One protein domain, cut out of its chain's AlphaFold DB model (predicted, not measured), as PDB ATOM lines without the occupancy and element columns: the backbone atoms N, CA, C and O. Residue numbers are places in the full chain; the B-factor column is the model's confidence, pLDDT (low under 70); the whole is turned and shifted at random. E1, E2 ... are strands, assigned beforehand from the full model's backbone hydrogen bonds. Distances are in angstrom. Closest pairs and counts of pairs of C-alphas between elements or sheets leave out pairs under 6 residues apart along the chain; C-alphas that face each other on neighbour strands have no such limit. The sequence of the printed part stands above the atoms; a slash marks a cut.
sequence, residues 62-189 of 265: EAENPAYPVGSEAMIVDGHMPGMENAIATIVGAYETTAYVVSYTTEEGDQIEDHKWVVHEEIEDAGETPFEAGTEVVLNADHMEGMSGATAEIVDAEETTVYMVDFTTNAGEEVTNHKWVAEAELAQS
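AT A GLANCE: This is residues 62 to 189 of the 265 residues of an uncharacterized protein of Bacillus sp. JCM 19046 (UniProt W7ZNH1). Two lobes stand side by side, each a small curled sheet only partly closed into a ring, and two long bent strands, E2 and E5, run next to each other through both. One lobe holds E1, E6, E7, the first residues of E2 and the last of E5; the other holds E3, E4, the last residues of E2 and the first of E5. The printed part has 128 residues, with no named helix and seven named strands, which follow one another along the chain as E1, E2, E3, E4, E5, E6 and E7; they make one branched sheet whose neighbour pairs, E1 and E2, E1 and E7, E2 and E3, E2 and E5, E4 and E5, E5 and E6, are antiparallel, and the class is all strand. The whole is compact, with a radius of gyration of the C-alphas of 14.5 A, and flat, spanning 38 by 33 by 18 A.

HOW THE PARTS SIT: Past residues 62 to 72 you come to E1, residues 73 to 76, which forms a hairpin with E2, residues 88 to 105; N 74 and O 89 are 3.0 A apart, within hydrogen-bond range. E2 bends by 106 degrees at residue 91, then forms a hairpin with E3, residues 111 to 119, where N 100 and O 118 are 2.8 A apart. E1, E2 and E3 are a meander, each strand the antiparallel neighbour of the one before. A second meander is E4, residues 136 to 138, E5, residues 151 to 168, and E6, residues 174 to 182. Look for N 137 and O 152, 2.8 A apart, between E4 and E5, and for N 163 and O 181, 2.8 A apart, between E5 and E6. E5 bends by 104 degrees at residue 154. The long pairing is E2 with E5, antiparallel, with N 90 and O 166 2.8 A apart and N 103 and O 153 3.0 A apart. Beside E2, E1 and E3 lie on one side and E5 on the other side. E7, residues 186 to 188, is the antiparallel neighbour of E1, with N 75 and O 187 2.8 A apart. The closest C-alphas of E3 and E6 are those of Trp 117 and Trp 180, 5.6 A apart.

IN THESE COORDINATES: Find C-alpha 73 at (-7.252, -40.689, 26.325), where E1 begins. E2 starts at C-alpha 88, (-0.707, -39.350, 26.883), and measures 31.6 A; E5 measures 31.4 A. E3 measures 19.9 A and E6 20.0 A. E7 ends at C-alpha 188, (-5.013, -47.848, 25.695).

THE WHOLE: The two C-alphas farthest apart, those of Asn 65 and Glu 108, are 41.0 A from each other. The printed part has no cut. The links E1 to E2, E3 to E4 and E4 to E5 are long. The mean pLDDT of the printed part is 95.3, and no printed residue is under 70.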
ATOM      1  N   GLU A  62     -16.949 -38.533  10.480       98.25
ATOM      2  CA  GLU A  62     -16.710 -38.951  11.868       98.25
ATOM      3  C   GLU A  62     -16.807 -40.478  11.987       98.25
ATOM      4  O   GLU A  62     -17.756 -41.090  11.496       98.25
ATOM      5  N   ALA A  63     -15.866 -41.088  12.707       97.94
ATOM      6  CA  ALA A  63     -15.872 -42.526  12.947       97.94
ATOM      7  C   ALA A  63     -17.079 -42.935  13.812       97.94
ATOM      8  O   ALA A  63     -17.290 -42.387  14.900       97.94
ATOM      9  N   GLU A  64     -17.849 -43.940  13.384       95.19
ATOM     10  CA  GLU A  64     -19.057 -44.359  14.115       95.19
ATOM     11  C   GLU A  64     -18.720 -45.068  15.436       95.19
ATOM     12  O   GLU A  64     -19.421 -44.914  16.444       95.19
ATOM     13  N   ASN A  65     -17.659 -45.880  15.436       94.69
ATOM     14  CA  ASN A  65     -17.239 -46.675  16.590       94.69
ATOM     15  C   ASN A  65     -15.704 -46.777  16.693       94.69
ATOM     16  O   ASN A  65     -15.157 -47.880  16.581       94.69
ATOM     17  N   PRO A  66     -15.009 -45.651  16.933       96.81
ATOM     18  CA  PRO A  66     -13.556 -45.632  17.077       96.81
ATOM     19  C   PRO A  66     -13.107 -46.428  18.309       96.81
ATOM     20  O   PRO A  66     -13.784 -46.413  19.347       96.81
ATOM     21  N   ALA A  67     -11.929 -47.062  18.257       94.81
ATOM     22  CA  ALA A  67     -11.349 -47.705  19.439       94.81
ATOM     23  C   ALA A  67     -11.095 -46.705  20.583       94.81
ATOM     24  O   ALA A  67     -11.169 -47.074  21.763       94.81
ATOM     25  N   TYR A  68     -10.840 -45.436  20.241       95.56
ATOM     26  CA  TYR A  68     -10.616 -44.340  21.183       95.56
ATOM     27  C   TYR A  68     -11.642 -43.213  20.973       95.56
ATOM     28  O   TYR A  68     -11.434 -42.319  20.162       95.56
ATOM     29  N   PRO A  69     -12.765 -43.197  21.715       96.50
ATOM     30  CA  PRO A  69     -13.786 -42.164  21.553       96.50
ATOM     31  C   PRO A  69     -13.271 -40.747  21.829       96.50
ATOM     32  O   PRO A  69     -12.406 -40.553  22.688       96.50
ATOM     33  N   VAL A  70     -13.871 -39.741  21.189       97.88
ATOM     34  CA  VAL A  70     -13.594 -38.322  21.473       97.88
ATOM     35  C   VAL A  70     -13.788 -38.016  22.966       97.88
ATOM     36  O   VAL A  70     -14.742 -38.465  23.608       97.88
ATOM     37  N   GLY A  71     -12.842 -37.276  23.544       96.56
ATOM     38  CA  GLY A  71     -12.744 -36.977  24.974       96.56
ATOM     39  C   GLY A  71     -12.150 -38.106  25.824       96.56
ATOM     40  O   GLY A  71     -12.007 -37.944  27.040       96.56
ATOM     41  N   SER A  72     -11.819 -39.255  25.227       95.56
ATOM     42  CA  SER A  72     -11.014 -40.286  25.880       95.56
ATOM     43  C   SER A  72      -9.521 -39.971  25.770       95.56
ATOM     44  O   SER A  72      -9.115 -38.989  25.154       95.56
ATOM     45  N   GLU A  73      -8.702 -40.805  26.406       94.44
ATOM     46  CA  GLU A  73      -7.252 -40.689  26.325       94.44
ATOM     47  C   GLU A  73      -6.620 -41.986  25.846       94.44
ATOM     48  O   GLU A  73      -7.026 -43.083  26.254       94.44
ATOM     49  N   ALA A  74      -5.550 -41.829  25.081       94.56
ATOM     50  CA  ALA A  74      -4.699 -42.895  24.590       94.56
ATOM     51  C   ALA A  74      -3.223 -42.538  24.816       94.56
ATOM     52  O   ALA A  74      -2.869 -41.393  25.073       94.56
ATOM     53  N   MET A  75      -2.360 -43.545  24.799       94.06
ATOM     54  CA  MET A  75      -0.915 -43.368  24.760       94.06
ATOM     55  C   MET A  75      -0.475 -43.448  23.307       94.06
ATOM     56  O   MET A  75      -0.815 -44.423  22.642       94.06
ATOM     57  N   ILE A  76       0.295 -42.472  22.846       95.25
ATOM     58  CA  ILE A  76       0.931 -42.542  21.533       95.25
ATOM     59  C   ILE A  76       2.099 -43.527  21.637       95.25
ATOM     60  O   ILE A  76       2.964 -43.364  22.497       95.25
ATOM     61  N   VAL A  77       2.095 -44.583  20.825       94.38
ATOM     62  CA  VAL A  77       3.138 -45.627  20.828       94.38
ATOM     63  C   VAL A  77       4.070 -45.555  19.627       94.38
ATOM     64  O   VAL A  77       5.134 -46.159  19.675       94.38
ATOM     65  N   ASP A  78       3.687 -44.809  18.595       91.81
ATOM     66  CA  ASP A  78       4.539 -44.450  17.467       91.81
ATOM     67  C   ASP A  78       4.370 -42.949  17.219       91.81
ATOM     68  O   ASP A  78       3.250 -42.476  17.039       91.81
ATOM     69  N   GLY A  79       5.453 -42.185  17.356       89.31
ATOM     70  CA  GLY A  79       5.420 -40.724  17.324       89.31
ATOM     71  C   GLY A  79       6.100 -40.187  16.072       89.31
ATOM     72  O   GLY A  79       7.220 -40.584  15.765       89.31
ATOM     73  N   HIS A  80       5.456 -39.243  15.387       91.19
ATOM     74  CA  HIS A  80       5.967 -38.670  14.132       91.19
ATOM     75  C   HIS A  80       6.975 -37.540  14.352       91.19
ATOM     76  O   HIS A  80       7.726 -37.186  13.450       91.19
ATOM     77  N   MET A  81       7.021 -36.999  15.570       89.25
ATOM     78  CA  MET A  81       7.904 -35.905  15.962       89.25
ATOM     79  C   MET A  81       8.544 -36.152  17.338       89.25
ATOM     80  O   MET A  81       7.992 -36.890  18.170       89.25
ATOM     81  N   PRO A  82       9.710 -35.539  17.619       89.19
ATOM     82  CA  PRO A  82      10.370 -35.661  18.911       89.19
ATOM     83  C   PRO A  82       9.435 -35.336  20.082       89.19
ATOM     84  O   PRO A  82       8.707 -34.351  20.087       89.19
ATOM     85  N   GLY A  83       9.464 -36.182  21.113       89.38
ATOM     86  CA  GLY A  83       8.684 -35.969  22.335       89.38
ATOM     87  C   GLY A  83       7.220 -36.414  22.273       89.38
ATOM     88  O   GLY A  83       6.555 -36.324  23.305       89.38
ATOM     89  N   MET A  84       6.747 -36.924  21.132       93.12
ATOM     90  CA  MET A  84       5.390 -37.450  20.958       93.12
ATOM     91  C   MET A  84       5.241 -38.899  21.444       93.12
ATOM     92  O   MET A  84       4.243 -39.251  22.070       93.12
ATOM     93  N   GLU A  85       6.246 -39.748  21.212       91.38
ATOM     94  CA  GLU A  85       6.205 -41.147  21.646       91.38
ATOM     95  C   GLU A  85       6.064 -41.251  23.178       91.38
ATOM     96  O   GLU A  85       6.767 -40.587  23.949       91.38
ATOM     97  N   ASN A  86       5.171 -42.137  23.624       91.19
ATOM     98  CA  ASN A  86       4.744 -42.360  25.008       91.19
ATOM     99  C   ASN A  86       3.961 -41.205  25.657       91.19
ATOM    100  O   ASN A  86       3.569 -41.331  26.826       91.19
ATOM    101  N   ALA A  87       3.683 -40.117  24.934       92.00
ATOM    102  CA  ALA A  87       2.815 -39.062  25.436       92.00
ATOM    103  C   ALA A  87       1.387 -39.593  25.640       92.00
ATOM    104  O   ALA A  87       0.887 -40.440  24.892       92.00
ATOM    105  N   ILE A  88       0.724 -39.106  26.690       93.31
ATOM    106  CA  ILE A  88      -0.707 -39.350  26.883       93.31
ATOM    107  C   ILE A  88      -1.454 -38.252  26.147       93.31
ATOM    108  O   ILE A  88      -1.345 -37.082  26.509       93.31
ATOM    109  N   ALA A  89      -2.221 -38.658  25.147       95.75
ATOM    110  CA  ALA A  89      -2.983 -37.778  24.295       95.75
ATOM    111  C   ALA A  89      -4.474 -37.844  24.635       95.75
ATOM    112  O   ALA A  89      -5.001 -38.908  24.978       95.75
ATOM    113  N   THR A  90      -5.154 -36.707  24.542       97.44
ATOM    114  CA  THR A  90      -6.612 -36.603  24.577       97.44
ATOM    115  C   THR A  90      -7.129 -36.623  23.148       97.44
ATOM    116  O   THR A  90      -6.667 -35.848  22.316       97.44
ATOM    117  N   ILE A  91      -8.100 -37.488  22.862       98.25
ATOM    118  CA  ILE A  91      -8.731 -37.543  21.544       98.25
ATOM    119  C   ILE A  91      -9.681 -36.355  21.399       98.25
ATOM    120  O   ILE A  91     -10.651 -36.258  22.156       98.25
ATOM    121  N   VAL A  92      -9.433 -35.477  20.430       98.31
ATOM    122  CA  VAL A  92     -10.297 -34.320  20.133       98.31
ATOM    123  C   VAL A  92     -11.100 -34.486  18.842       98.31
ATOM    124  O   VAL A  92     -12.117 -33.821  18.678       98.31
ATOM    125  N   GLY A  93     -10.727 -35.441  17.986       98.44
ATOM    126  CA  GLY A  93     -11.510 -35.881  16.829       98.44
ATOM    127  C   GLY A  93     -11.162 -37.317  16.435       98.44
ATOM    128  O   GLY A  93     -10.060 -37.779  16.728       98.44
ATOM    129  N   ALA A  94     -12.104 -38.021  15.809       98.56
ATOM    130  CA  ALA A  94     -11.936 -39.393  15.332       98.56
ATOM    131  C   ALA A  94     -12.712 -39.568  14.022       98.56
ATOM    132  O   ALA A  94     -13.915 -39.301  13.994       98.56
ATOM    133  N   TYR A  95     -12.031 -40.005  12.966       98.69
ATOM    134  CA  TYR A  95     -12.559 -39.978  11.602       98.69
ATOM    135  C   TYR A  95     -12.185 -41.242  10.835       98.69
ATOM    136  O   TYR A  95     -11.093 -41.774  11.029       98.69
ATOM    137  N   GLU A  96     -13.082 -41.723   9.981       98.12
ATOM    138  CA  GLU A  96     -12.822 -42.836   9.060       98.12
ATOM    139  C   GLU A  96     -12.443 -42.270   7.691       98.12
ATOM    140  O   GLU A  96     -13.163 -41.445   7.137       98.12
ATOM    141  N   THR A  97     -11.284 -42.673   7.166       98.56
ATOM    142  CA  THR A  97     -10.766 -42.199   5.872       98.56
ATOM    143  C   THR A  97      -9.643 -43.119   5.377       98.56
ATOM    144  O   THR A  97      -9.265 -44.088   6.041       98.56
ATOM    145  N   THR A  98      -9.085 -42.814   4.205       98.62
ATOM    146  CA  THR A  98      -7.768 -43.321   3.808       98.62
ATOM    147  C   THR A  98      -6.690 -42.338   4.252       98.62
ATOM    148  O   THR A  98      -6.697 -41.178   3.844       98.62
ATOM    149  N   ALA A  99      -5.757 -42.813   5.071       98.56
ATOM    150  CA  ALA A  99      -4.560 -42.088   5.466       98.56
ATOM    151  C   ALA A  99      -3.394 -42.455   4.541       98.56
ATOM    152  O   ALA A  99      -3.197 -43.624   4.204       98.56
ATOM    153  N   TYR A 100      -2.608 -41.455   4.154       98.75
ATOM    154  CA  TYR A 100      -1.479 -41.603   3.248       98.75
ATOM    155  C   TYR A 100      -0.167 -41.244   3.927       98.75
ATOM    156  O   TYR A 100      -0.077 -40.255   4.662       98.75
ATOM    157  N   VAL A 101       0.856 -42.034   3.615       98.56
ATOM    158  CA  VAL A 101       2.253 -41.635   3.777       98.56
ATOM    159  C   VAL A 101       2.664 -40.925   2.495       98.56
ATOM    160  O   VAL A 101       2.443 -41.466   1.409       98.56
ATOM    161  N   VAL A 102       3.247 -39.732   2.599       98.50
ATOM    162  CA  VAL A 102       3.607 -38.922   1.428       98.50
ATOM    163  C   VAL A 102       5.041 -38.412   1.485       98.50
ATOM    164  O   VAL A 102       5.525 -38.027   2.545       98.50
ATOM    165  N   SER A 103       5.697 -38.341   0.332       98.19
ATOM    166  CA  SER A 103       6.976 -37.638   0.172       98.19
ATOM    167  C   SER A 103       6.782 -36.439  -0.749       98.19
ATOM    168  O   SER A 103       6.140 -36.558  -1.791       98.19
ATOM    169  N   TYR A 104       7.312 -35.271  -0.391       96.62
ATOM    170  CA  TYR A 104       7.124 -34.045  -1.169       96.62
ATOM    171  C   TYR A 104       8.306 -33.089  -1.047       96.62
ATOM    172  O   TYR A 104       9.150 -33.200  -0.162       96.62
ATOM    173  N   THR A 105       8.373 -32.139  -1.977       93.31
ATOM    174  CA  THR A 105       9.343 -31.038  -1.932       93.31
ATOM    175  C   THR A 105       8.616 -29.735  -1.626       93.31
ATOM    176  O   THR A 105       7.637 -29.416  -2.304       93.31
ATOM    177  N   THR A 106       9.085 -28.980  -0.630       91.50
ATOM    178  CA  THR A 106       8.545 -27.646  -0.322       91.50
ATOM    179  C   THR A 106       8.877 -26.653  -1.441       91.50
ATOM    180  O   THR A 106       9.765 -26.887  -2.264       91.50
ATOM    181  N   GLU A 107       8.211 -25.493  -1.469       87.19
ATOM    182  CA  GLU A 107       8.554 -24.428  -2.428       87.19
ATOM    183  C   GLU A 107      10.010 -23.940  -2.292       87.19
ATOM    184  O   GLU A 107      10.605 -23.470  -3.267       87.19
ATOM    185  N   GLU A 108      10.597 -24.079  -1.099       88.75
ATOM    186  CA  GLU A 108      11.979 -23.695  -0.788       88.75
ATOM    187  C   GLU A 108      13.005 -24.751  -1.233       88.75
ATOM    188  O   GLU A 108      14.203 -24.466  -1.298       88.75
ATOM    189  N   GLY A 109      12.535 -25.930  -1.651       90.56
ATOM    190  CA  GLY A 109      13.357 -27.026  -2.156       90.56
ATOM    191  C   GLY A 109      13.715 -28.078  -1.109       90.56
ATOM    192  O   GLY A 109      14.524 -28.957  -1.416       90.56
ATOM    193  N   ASP A 110      13.127 -28.015   0.086       91.88
ATOM    194  CA  ASP A 110      13.352 -29.012   1.128       91.88
ATOM    195  C   ASP A 110      12.583 -30.287   0.821       91.88
ATOM    196  O   ASP A 110      11.393 -30.263   0.503       91.88
ATOM    197  N   GLN A 111      13.282 -31.410   0.919       94.75
ATOM    198  CA  GLN A 111      12.730 -32.728   0.661       94.75
ATOM    199  C   GLN A 111      12.226 -33.331   1.973       94.75
ATOM    200  O   GLN A 111      13.012 -33.588   2.886       94.75
ATOM    201  N   ILE A 112      10.917 -33.558   2.049       95.25
ATOM    202  CA  ILE A 112      10.251 -34.229   3.162       95.25
ATOM    203  C   ILE A 112       9.899 -35.640   2.707       95.25
ATOM    204  O   ILE A 112       9.192 -35.821   1.717       95.25
ATOM    205  N   GLU A 113      10.409 -36.635   3.425       96.50
ATOM    206  CA  GLU A 113      10.229 -38.048   3.100       96.50
ATOM    207  C   GLU A 113       9.314 -38.734   4.106       96.50
ATOM    208  O   GLU A 113       9.403 -38.464   5.304       96.50
ATOM    209  N   ASP A 114       8.484 -39.655   3.612       96.81
ATOM    210  CA  ASP A 114       7.649 -40.551   4.417       96.81
ATOM    211  C   ASP A 114       6.790 -39.825   5.477       96.81
ATOM    212  O   ASP A 114       6.584 -40.323   6.588       96.81
ATOM    213  N   HIS A 115       6.281 -38.632   5.150       96.81
ATOM    214  CA  HIS A 115       5.464 -37.830   6.051       96.81
ATOM    215  C   HIS A 115       4.160 -38.555   6.394       96.81
ATOM    216  O   HIS A 115       3.401 -38.966   5.512       96.81
ATOM    217  N   LYS A 116       3.896 -38.656   7.696       97.38
ATOM    218  CA  LYS A 116       2.679 -39.204   8.284       97.38
ATOM    219  C   LYS A 116       1.926 -38.096   9.018       97.38
ATOM    220  O   LYS A 116       2.524 -37.421   9.846       97.38
ATOM    221  N   TRP A 117       0.643 -37.882   8.762       98.19
ATOM    222  CA  TRP A 117      -0.201 -38.466   7.708       98.19
ATOM    223  C   TRP A 117      -0.925 -37.341   6.986       98.19
ATOM    224  O   TRP A 117      -1.196 -36.308   7.582       98.19
ATOM    225  N   VAL A 118      -1.323 -37.581   5.741       98.31
ATOM    226  CA  VAL A 118      -2.332 -36.765   5.051       98.31
ATOM    227  C   VAL A 118      -3.567 -37.630   4.818       98.31
ATOM    228  O   VAL A 118      -3.427 -38.804   4.480       98.31
ATOM    229  N   VAL A 119      -4.773 -37.092   5.008       98.56
ATOM    230  CA  VAL A 119      -6.021 -37.837   4.732       98.56
ATOM    231  C   VAL A 119      -6.535 -37.582   3.314       98.56
ATOM    232  O   VAL A 119      -6.164 -36.596   2.680       98.56
ATOM    233  N   HIS A 120      -7.399 -38.456   2.794       98.62
ATOM    234  CA  HIS A 120      -7.923 -38.365   1.423       98.62
ATOM    235  C   HIS A 120      -8.556 -37.008   1.091       98.62
ATOM    236  O   HIS A 120      -8.343 -36.459   0.014       98.62
ATOM    237  N   GLU A 121      -9.271 -36.429   2.049       98.31
ATOM    238  CA  GLU A 121      -9.966 -35.146   1.946       98.31
ATOM    239  C   GLU A 121      -9.018 -33.939   1.915       98.31
ATOM    240  O   GLU A 121      -9.434 -32.823   1.600       98.31
ATOM    241  N   GLU A 122      -7.741 -34.150   2.232       98.31
ATOM    242  CA  GLU A 122      -6.685 -33.143   2.171       98.31
ATOM    243  C   GLU A 122      -5.893 -33.200   0.856       98.31
ATOM    244  O   GLU A 122      -4.897 -32.493   0.713       98.31
ATOM    245  N   ILE A 123      -6.327 -33.993  -0.126       98.31
ATOM    246  CA  ILE A 123      -5.724 -34.058  -1.462       98.31
ATOM    247  C   ILE A 123      -6.631 -33.348  -2.477       98.31
ATOM    248  O   ILE A 123      -7.853 -33.516  -2.484       98.31
ATOM    249  N   GLU A 124      -6.045 -32.524  -3.346       97.25
ATOM    250  CA  GLU A 124      -6.784 -31.823  -4.398       97.25
ATOM    251  C   GLU A 124      -7.427 -32.812  -5.379       97.25
ATOM    252  O   GLU A 124      -6.789 -33.749  -5.855       97.25
ATOM    253  N   ASP A 125      -8.712 -32.593  -5.679       93.88
ATOM    254  CA  ASP A 125      -9.497 -33.392  -6.627       93.88
ATOM    255  C   ASP A 125      -9.487 -34.917  -6.360       93.88
ATOM    256  O   ASP A 125      -9.635 -35.714  -7.290       93.88
ATOM    257  N   ALA A 126      -9.367 -35.331  -5.090       93.94
ATOM    258  CA  ALA A 126      -9.245 -36.737  -4.680       93.94
ATOM    259  C   ALA A 126     -10.384 -37.655  -5.172       93.94
ATOM    260  O   ALA A 126     -10.166 -38.811  -5.546       93.94
ATOM    261  N   GLY A 127     -11.604 -37.120  -5.259       94.38
ATOM    262  CA  GLY A 127     -12.783 -37.911  -5.593       94.38
ATOM    263  C   GLY A 127     -13.122 -38.897  -4.475       94.38
ATOM    264  O   GLY A 127     -13.042 -38.550  -3.307       94.38
ATOM    265  N   GLU A 128     -13.559 -40.102  -4.845       92.62
ATOM    266  CA  GLU A 128     -14.011 -41.138  -3.893       92.62
ATOM    267  C   GLU A 128     -13.088 -42.365  -3.869       92.62
ATOM    268  O   GLU A 128     -13.284 -43.290  -3.088       92.62
ATOM    269  N   THR A 129     -12.172 -42.473  -4.836       96.00
ATOM    270  CA  THR A 129     -11.337 -43.670  -4.998       96.00
ATOM    271  C   THR A 129      -9.970 -43.395  -4.394       96.00
ATOM    272  O   THR A 129      -9.309 -42.472  -4.868       96.00
ATOM    273  N   PRO A 130      -9.516 -44.201  -3.421       97.31
ATOM    274  CA  PRO A 130      -8.192 -44.037  -2.847       97.31
ATOM    275  C   PRO A 130      -7.080 -44.066  -3.900       97.31
ATOM    276  O   PRO A 130      -7.126 -44.850  -4.852       97.31
ATOM    277  N   PHE A 131      -6.068 -43.223  -3.710       98.19
ATOM    278  CA  PHE A 131      -4.861 -43.232  -4.529       98.19
ATOM    279  C   PHE A 131      -3.979 -44.447  -4.229       98.19
ATOM    280  O   PHE A 131      -3.901 -44.917  -3.097       98.19
ATOM    281  N   GLU A 132      -3.287 -44.931  -5.257       97.06
ATOM    282  CA  GLU A 132      -2.318 -46.027  -5.155       97.06
ATOM    283  C   GLU A 132      -0.902 -45.473  -4.932       97.06
ATOM    284  O   GLU A 132      -0.588 -44.358  -5.363       97.06
ATOM    285  N   ALA A 133      -0.020 -46.279  -4.342       97.88
ATOM    286  CA  ALA A 133       1.389 -45.926  -4.176       97.88
ATOM    287  C   ALA A 133       2.076 -45.588  -5.518       97.88
ATOM    288  O   ALA A 133       1.829 -46.222  -6.549       97.88
ATOM    289  N   GLY A 134       2.959 -44.590  -5.491       97.94
ATOM    290  CA  GLY A 134       3.633 -44.003  -6.649       97.94
ATOM    291  C   GLY A 134       2.796 -42.980  -7.426       97.94
ATOM    292  O   GLY A 134       3.235 -42.508  -8.476       97.94
ATOM    293  N   THR A 135       1.581 -42.656  -6.969       98.31
ATOM    294  CA  THR A 135       0.762 -41.604  -7.588       98.31
ATOM    295  C   THR A 135       1.249 -40.226  -7.145       98.31
ATOM    296  O   THR A 135       1.428 -39.997  -5.952       98.31
ATOM    297  N   GLU A 136       1.413 -39.300  -8.091       98.12
ATOM    298  CA  GLU A 136       1.648 -37.883  -7.789       98.12
ATOM    299  C   GLU A 136       0.315 -37.155  -7.568       98.12
ATOM    300  O   GLU A 136      -0.602 -37.257  -8.390       98.12
ATOM    301  N   VAL A 137       0.221 -36.406  -6.472       98.38
ATOM    302  CA  VAL A 137      -0.960 -35.640  -6.052       98.38
ATOM    303  C   VAL A 137      -0.572 -34.228  -5.602       98.38
ATOM    304  O   VAL A 137       0.602 -33.949  -5.366       98.38
ATOM    305  N   VAL A 138      -1.551 -33.328  -5.472       98.06
ATOM    306  CA  VAL A 138      -1.351 -31.986  -4.893       98.06
ATOM    307  C   VAL A 138      -2.014 -31.933  -3.522       98.06
ATOM    308  O   VAL A 138      -3.176 -32.316  -3.376       98.06
ATOM    309  N   LEU A 139      -1.272 -31.481  -2.514       98.06
ATOM    310  CA  LEU A 139      -1.751 -31.417  -1.136       98.06
ATOM    311  C   LEU A 139      -2.522 -30.116  -0.877       98.06
ATOM    312  O   LEU A 139      -2.056 -29.033  -1.211       98.06
ATOM    313  N   ASN A 140      -3.668 -30.218  -0.210       96.12
ATOM    314  CA  ASN A 140      -4.404 -29.104   0.395       96.12
ATOM    315  C   ASN A 140      -4.215 -29.037   1.923       96.12
ATOM    316  O   ASN A 140      -4.761 -28.137   2.560       96.12
ATOM    317  N   ALA A 141      -3.475 -29.983   2.511       95.12
ATOM    318  CA  ALA A 141      -3.090 -29.961   3.919       95.12
ATOM    319  C   ALA A 141      -2.116 -28.812   4.230       95.12
ATOM    320  O   ALA A 141      -1.250 -28.469   3.427       95.12
ATOM    321  N   ASP A 142      -2.227 -28.260   5.435       92.62
ATOM    322  CA  ASP A 142      -1.404 -27.166   5.952       92.62
ATOM    323  C   ASP A 142      -0.807 -27.491   7.332       92.62
ATOM    324  O   ASP A 142      -0.628 -26.611   8.170       92.62
ATOM    325  N   HIS A 143      -0.487 -28.769   7.580       91.38
ATOM    326  CA  HIS A 143      -0.003 -29.236   8.890       91.38
ATOM    327  C   HIS A 143       1.334 -28.605   9.290       91.38
ATOM    328  O   HIS A 143       1.634 -28.487  10.475       91.38
ATOM    329  N   MET A 144       2.127 -28.192   8.301       88.06
ATOM    330  CA  MET A 144       3.359 -27.433   8.469       88.06
ATOM    331  C   MET A 144       3.558 -26.458   7.307       88.06
ATOM    332  O   MET A 144       2.983 -26.617   6.223       88.06
ATOM    333  N   GLU A 145       4.391 -25.443   7.535       87.81
ATOM    334  CA  GLU A 145       4.757 -24.475   6.503       87.81
ATOM    335  C   GLU A 145       5.320 -25.189   5.261       87.81
ATOM    336  O   GLU A 145       6.100 -26.135   5.359       87.81
ATOM    337  N   GLY A 146       4.867 -24.766   4.078       89.69
ATOM    338  CA  GLY A 146       5.297 -25.334   2.798       89.69
ATOM    339  C   GLY A 146       4.592 -26.623   2.354       89.69
ATOM    340  O   GLY A 146       4.925 -27.121   1.280       89.69
ATOM    341  N   MET A 147       3.630 -27.162   3.117       94.12
ATOM    342  CA  MET A 147       2.859 -28.349   2.707       94.12
ATOM    343  C   MET A 147       1.727 -28.022   1.719       94.12
ATOM    344  O   MET A 147       1.560 -28.710   0.712       94.12
ATOM    345  N   SER A 148       0.955 -26.967   1.987       94.75
ATOM    346  CA  SER A 148      -0.196 -26.606   1.154       94.75
ATOM    347  C   SER A 148       0.252 -26.238  -0.261       94.75
ATOM    348  O   SER A 148       1.066 -25.338  -0.451       94.75
ATOM    349  N   GLY A 149      -0.338 -26.888  -1.259       96.12
ATOM    350  CA  GLY A 149      -0.020 -26.734  -2.678       96.12
ATOM    351  C   GLY A 149       1.192 -27.543  -3.153       96.12
ATOM    352  O   GLY A 149       1.488 -27.529  -4.350       96.12
ATOM    353  N   ALA A 150       1.890 -28.259  -2.264       97.00
ATOM    354  CA  ALA A 150       3.027 -29.083  -2.653       97.00
ATOM    355  C   ALA A 150       2.580 -30.279  -3.511       97.00
ATOM    356  O   ALA A 150       1.542 -30.896  -3.264       97.00
ATOM    357  N   THR A 151       3.388 -30.620  -4.520       97.12
ATOM    358  CA  THR A 151       3.248 -31.892  -5.242       97.12
ATOM    359  C   THR A 151       3.916 -32.992  -4.428       97.12
ATOM    360  O   THR A 151       5.093 -32.871  -4.084       97.12
ATOM    361  N   ALA A 152       3.166 -34.048  -4.136       98.19
ATOM    362  CA  ALA A 152       3.588 -35.157  -3.298       98.19
ATOM    363  C   ALA A 152       3.421 -36.499  -4.018       98.19
ATOM    364  O   ALA A 152       2.477 -36.685  -4.783       98.19
ATOM    365  N   GLU A 153       4.313 -37.443  -3.746       98.56
ATOM    366  CA  GLU A 153       4.169 -38.846  -4.124       98.56
ATOM    367  C   GLU A 153       3.502 -39.614  -2.976       98.56
ATOM    368  O   GLU A 153       3.931 -39.520  -1.824       98.56
ATOM    369  N   ILE A 154       2.467 -40.396  -3.288       98.69
ATOM    370  CA  ILE A 154       1.883 -41.356  -2.347       98.69
ATOM    371  C   ILE A 154       2.871 -42.506  -2.144       98.69
ATOM    372  O   ILE A 154       3.125 -43.274  -3.071       98.69
ATOM    373  N   VAL A 155       3.395 -42.665  -0.934       98.62
ATOM    374  CA  VAL A 155       4.303 -43.766  -0.580       98.62
ATOM    375  C   VAL A 155       3.512 -45.005  -0.170       98.62
ATOM    376  O   VAL A 155       3.799 -46.109  -0.634       98.62
ATOM    377  N   ASP A 156       2.504 -44.820   0.682       98.31
ATOM    378  CA  ASP A 156       1.629 -45.888   1.171       98.31
ATOM    379  C   ASP A 156       0.231 -45.344   1.485       98.31
ATOM    380  O   ASP A 156       0.052 -44.136   1.669       98.31
ATOM    381  N   ALA A 157      -0.754 -46.238   1.537       97.50
ATOM    382  CA  ALA A 157      -2.153 -45.910   1.779       97.50
ATOM    383  C   ALA A 157      -2.808 -46.941   2.705       97.50
ATOM    384  O   ALA A 157      -2.741 -48.147   2.457       97.50
ATOM    385  N   GLU A 158      -3.505 -46.466   3.735       96.94
ATOM    386  CA  GLU A 158      -4.232 -47.313   4.677       96.94
ATOM    387  C   GLU A 158      -5.636 -46.755   4.943       96.94
ATOM    388  O   GLU A 158      -5.792 -45.618   5.380       96.94
ATOM    389  N   GLU A 159      -6.669 -47.570   4.716       98.00
ATOM    390  CA  GLU A 159      -8.027 -47.273   5.189       98.00
ATOM    391  C   GLU A 159      -8.105 -47.584   6.688       98.00
ATOM    392  O   GLU A 159      -7.946 -48.736   7.104       98.00
ATOM    393  N   THR A 160      -8.291 -46.552   7.508       98.19
ATOM    394  CA  THR A 160      -8.186 -46.658   8.967       98.19
ATOM    395  C   THR A 160      -8.962 -45.547   9.671       98.19
ATOM    396  O   THR A 160      -9.483 -44.622   9.044       98.19
ATOM    397  N   THR A 161      -9.041 -45.626  11.000       98.62
ATOM    398  CA  THR A 161      -9.482 -44.490  11.810       98.62
ATOM    399  C   THR A 161      -8.284 -43.607  12.131       98.62
ATOM    400  O   THR A 161      -7.302 -44.068  12.720       98.62
ATOM    401  N   VAL A 162      -8.386 -42.329  11.785       98.69
ATOM    402  CA  VAL A 162      -7.416 -41.299  12.154       98.69
ATOM    403  C   VAL A 162      -7.958 -40.432  13.275       98.69
ATOM    404  O   VAL A 162      -9.161 -40.182  13.395       98.69
ATOM    405  N   TYR A 163      -7.050 -39.956  14.111       98.62
ATOM    406  CA  TYR A 163      -7.362 -39.181  15.293       98.62
ATOM    407  C   TYR A 163      -6.678 -37.825  15.231       98.62
ATOM    408  O   TYR A 163      -5.502 -37.716  14.884       98.62
ATOM    409  N   MET A 164      -7.428 -36.799  15.628       98.50
ATOM    410  CA  MET A 164      -6.871 -35.503  15.997       98.50
ATOM    411  C   MET A 164      -6.686 -35.494  17.512       98.50
ATOM    412  O   MET A 164      -7.605 -35.889  18.246       98.50
ATOM    413  N   VAL A 165      -5.511 -35.080  17.987       98.00
ATOM    414  CA  VAL A 165      -5.136 -35.258  19.395       98.00
ATOM    415  C   VAL A 165      -4.501 -34.021  20.030       98.00
ATOM    416  O   VAL A 165      -3.739 -33.301  19.395       98.00
ATOM    417  N   ASP A 166      -4.772 -33.830  21.319       97.94
ATOM    418  CA  ASP A 166      -4.054 -32.886  22.183       97.94
ATOM    419  C   ASP A 166      -3.097 -33.665  23.085       97.94
ATOM    420  O   ASP A 166      -3.507 -34.645  23.714       97.94
ATOM    421  N   PHE A 167      -1.846 -33.236  23.220       95.56
ATOM    422  CA  PHE A 167      -0.893 -33.886  24.120       95.56
ATOM    423  C   PHE A 167       0.144 -32.909  24.672       95.56
ATOM    424  O   PHE A 167       0.273 -31.771  24.233       95.56
ATOM    425  N   THR A 168       0.889 -33.367  25.674       93.19
ATOM    426  CA  THR A 168       2.073 -32.660  26.162       93.19
ATOM    427  C   THR A 168       3.300 -33.474  25.791       93.19
ATOM    428  O   THR A 168       3.357 -34.665  26.112       93.19
ATOM    429  N   THR A 169       4.279 -32.850  25.136       90.94
ATOM    430  CA  THR A 169       5.540 -33.508  24.788       90.94
ATOM    431  C   THR A 169       6.312 -33.898  26.049       90.94
ATOM    432  O   THR A 169       6.104 -33.359  27.143       90.94
ATOM    433  N   ASN A 170       7.289 -34.791  25.911       83.94
ATOM    434  CA  ASN A 170       8.191 -35.140  27.016       83.94
ATOM    435  C   ASN A 170       9.012 -33.941  27.547       83.94
ATOM    436  O   ASN A 170       9.515 -33.999  28.672       83.94
ATOM    437  N   ALA A 171       9.127 -32.857  26.770       87.62
ATOM    438  CA  ALA A 171       9.757 -31.601  27.176       87.62
ATOM    439  C   ALA A 171       8.800 -30.648  27.926       87.62
ATOM    440  O   ALA A 171       9.242 -29.631  28.460       87.62
ATOM    441  N   GLY A 172       7.511 -30.993  28.031       89.31
ATOM    442  CA  GLY A 172       6.500 -30.199  28.734       89.31
ATOM    443  C   GLY A 172       5.779 -29.170  27.862       89.31
ATOM    444  O   GLY A 172       5.085 -28.315  28.407       89.31
ATOM    445  N   GLU A 173       5.942 -29.238  26.543       92.88
ATOM    446  CA  GLU A 173       5.254 -28.371  25.587       92.88
ATOM    447  C   GLU A 173       3.848 -28.899  25.297       92.88
ATOM    448  O   GLU A 173       3.673 -30.097  25.084       92.88
ATOM    449  N   GLU A 174       2.847 -28.021  25.317       94.31
ATOM    450  CA  GLU A 174       1.473 -28.370  24.955       94.31
ATOM    451  C   GLU A 174       1.298 -28.271  23.438       94.31
ATOM    452  O   GLU A 174       1.543 -27.218  22.859       94.31
ATOM    453  N   VAL A 175       0.842 -29.359  22.820       95.31
ATOM    454  CA  VAL A 175       0.507 -29.443  21.397       95.31
ATOM    455  C   VAL A 175      -0.989 -29.702  21.291       95.31
ATOM    456  O   VAL A 175      -1.506 -30.639  21.907       95.31
ATOM    457  N   THR A 176      -1.691 -28.868  20.527       96.25
ATOM    458  CA  THR A 176      -3.152 -28.956  20.381       96.25
ATOM    459  C   THR A 176      -3.563 -29.249  18.949       96.25
ATOM    460  O   THR A 176      -2.904 -28.814  18.010       96.25
ATOM    461  N   ASN A 177      -4.659 -29.986  18.778       96.75
ATOM    462  CA  ASN A 177      -5.233 -30.370  17.490       96.75
ATOM    463  C   ASN A 177      -4.207 -30.966  16.512       96.75
ATOM    464  O   ASN A 177      -4.239 -30.667  15.318       96.75
ATOM    465  N   HIS A 178      -3.285 -31.787  17.015       96.56
ATOM    466  CA  HIS A 178      -2.285 -32.437  16.182       96.56
ATOM    467  C   HIS A 178      -2.961 -33.395  15.198       96.56
ATOM    468  O   HIS A 178      -3.798 -34.214  15.597       96.56
ATOM    469  N   LYS A 179      -2.580 -33.278  13.927       96.81
ATOM    470  CA  LYS A 179      -3.049 -34.078  12.799       96.81
ATOM    471  C   LYS A 179      -1.860 -34.823  12.192       96.81
ATOM    472  O   LYS A 179      -0.821 -34.210  11.995       96.81
ATOM    473  N   TRP A 180      -1.956 -36.108  11.893       97.94
ATOM    474  CA  TRP A 180      -2.963 -37.069  12.357       97.94
ATOM    475  C   TRP A 180      -2.248 -38.224  13.037       97.94
ATOM    476  O   TRP A 180      -1.070 -38.452  12.803       97.94
ATOM    477  N   VAL A 181      -2.967 -38.982  13.859       98.06
ATOM    478  CA  VAL A 181      -2.457 -40.233  14.431       98.06
ATOM    479  C   VAL A 181      -3.379 -41.367  14.015       98.06
ATOM    480  O   VAL A 181      -4.591 -41.264  14.205       98.06
ATOM    481  N   ALA A 182      -2.838 -42.444  13.455       98.12
ATOM    482  CA  ALA A 182      -3.630 -43.609  13.068       98.12
ATOM    483  C   ALA A 182      -3.984 -44.478  14.289       98.12
ATOM    484  O   ALA A 182      -3.269 -44.502  15.292       98.12
ATOM    485  N   GLU A 183      -5.074 -45.249  14.217       97.38
ATOM    486  CA  GLU A 183      -5.536 -46.087  15.336       97.38
ATOM    487  C   GLU A 183      -4.466 -47.042  15.879       97.38
ATOM    488  O   GLU A 183      -4.356 -47.234  17.094       97.38
ATOM    489  N   ALA A 184      -3.653 -47.615  14.989       96.12
ATOM    490  CA  ALA A 184      -2.585 -48.545  15.343       96.12
ATOM    491  C   ALA A 184      -1.409 -47.881  16.088       96.12
ATOM    492  O   ALA A 184      -0.661 -48.569  16.784       96.12
ATOM    493  N   GLU A 185      -1.266 -46.559  15.977       97.44
ATOM    494  CA  GLU A 185      -0.224 -45.753  16.629       97.44
ATOM    495  C   GLU A 185      -0.637 -45.327  18.047       97.44
ATOM    496  O   GLU A 185       0.128 -44.696  18.781       97.44
ATOM    497  N   LEU A 186      -1.841 -45.721  18.471       96.06
ATOM    498  CA  LEU A 186      -2.384 -45.484  19.796       96.06
ATOM    499  C   LEU A 186      -2.535 -46.791  20.576       96.06
ATOM    500  O   LEU A 186      -2.987 -47.823  20.078       96.06
ATOM    501  N   ALA A 187      -2.241 -46.721  21.870       91.62
ATOM    502  CA  ALA A 187      -2.520 -47.777  22.829       91.62
ATOM    503  C   ALA A 187      -3.401 -47.273  23.971       91.62
ATOM    504  O   ALA A 187      -3.319 -46.132  24.429       91.62
ATOM    505  N   GLN A 188      -4.218 -48.167  24.520       86.81
ATOM    506  CA  GLN A 188      -5.013 -47.848  25.695       86.81
ATOM    507  C   GLN A 188      -4.101 -47.467  26.872       86.81
ATOM    508  O   GLN A 188      -3.171 -48.201  27.209       86.81
ATOM    509  N   SER A 189      -4.378 -46.339  27.538       73.44
ATOM    510  CA  SER A 189      -3.556 -45.860  28.658       73.44
ATOM    511  C   SER A 189      -3.637 -46.811  29.865       73.44
ATOM    512  O   SER A 189      -4.468 -46.674  30.775       73.44
TER     513      SER A 189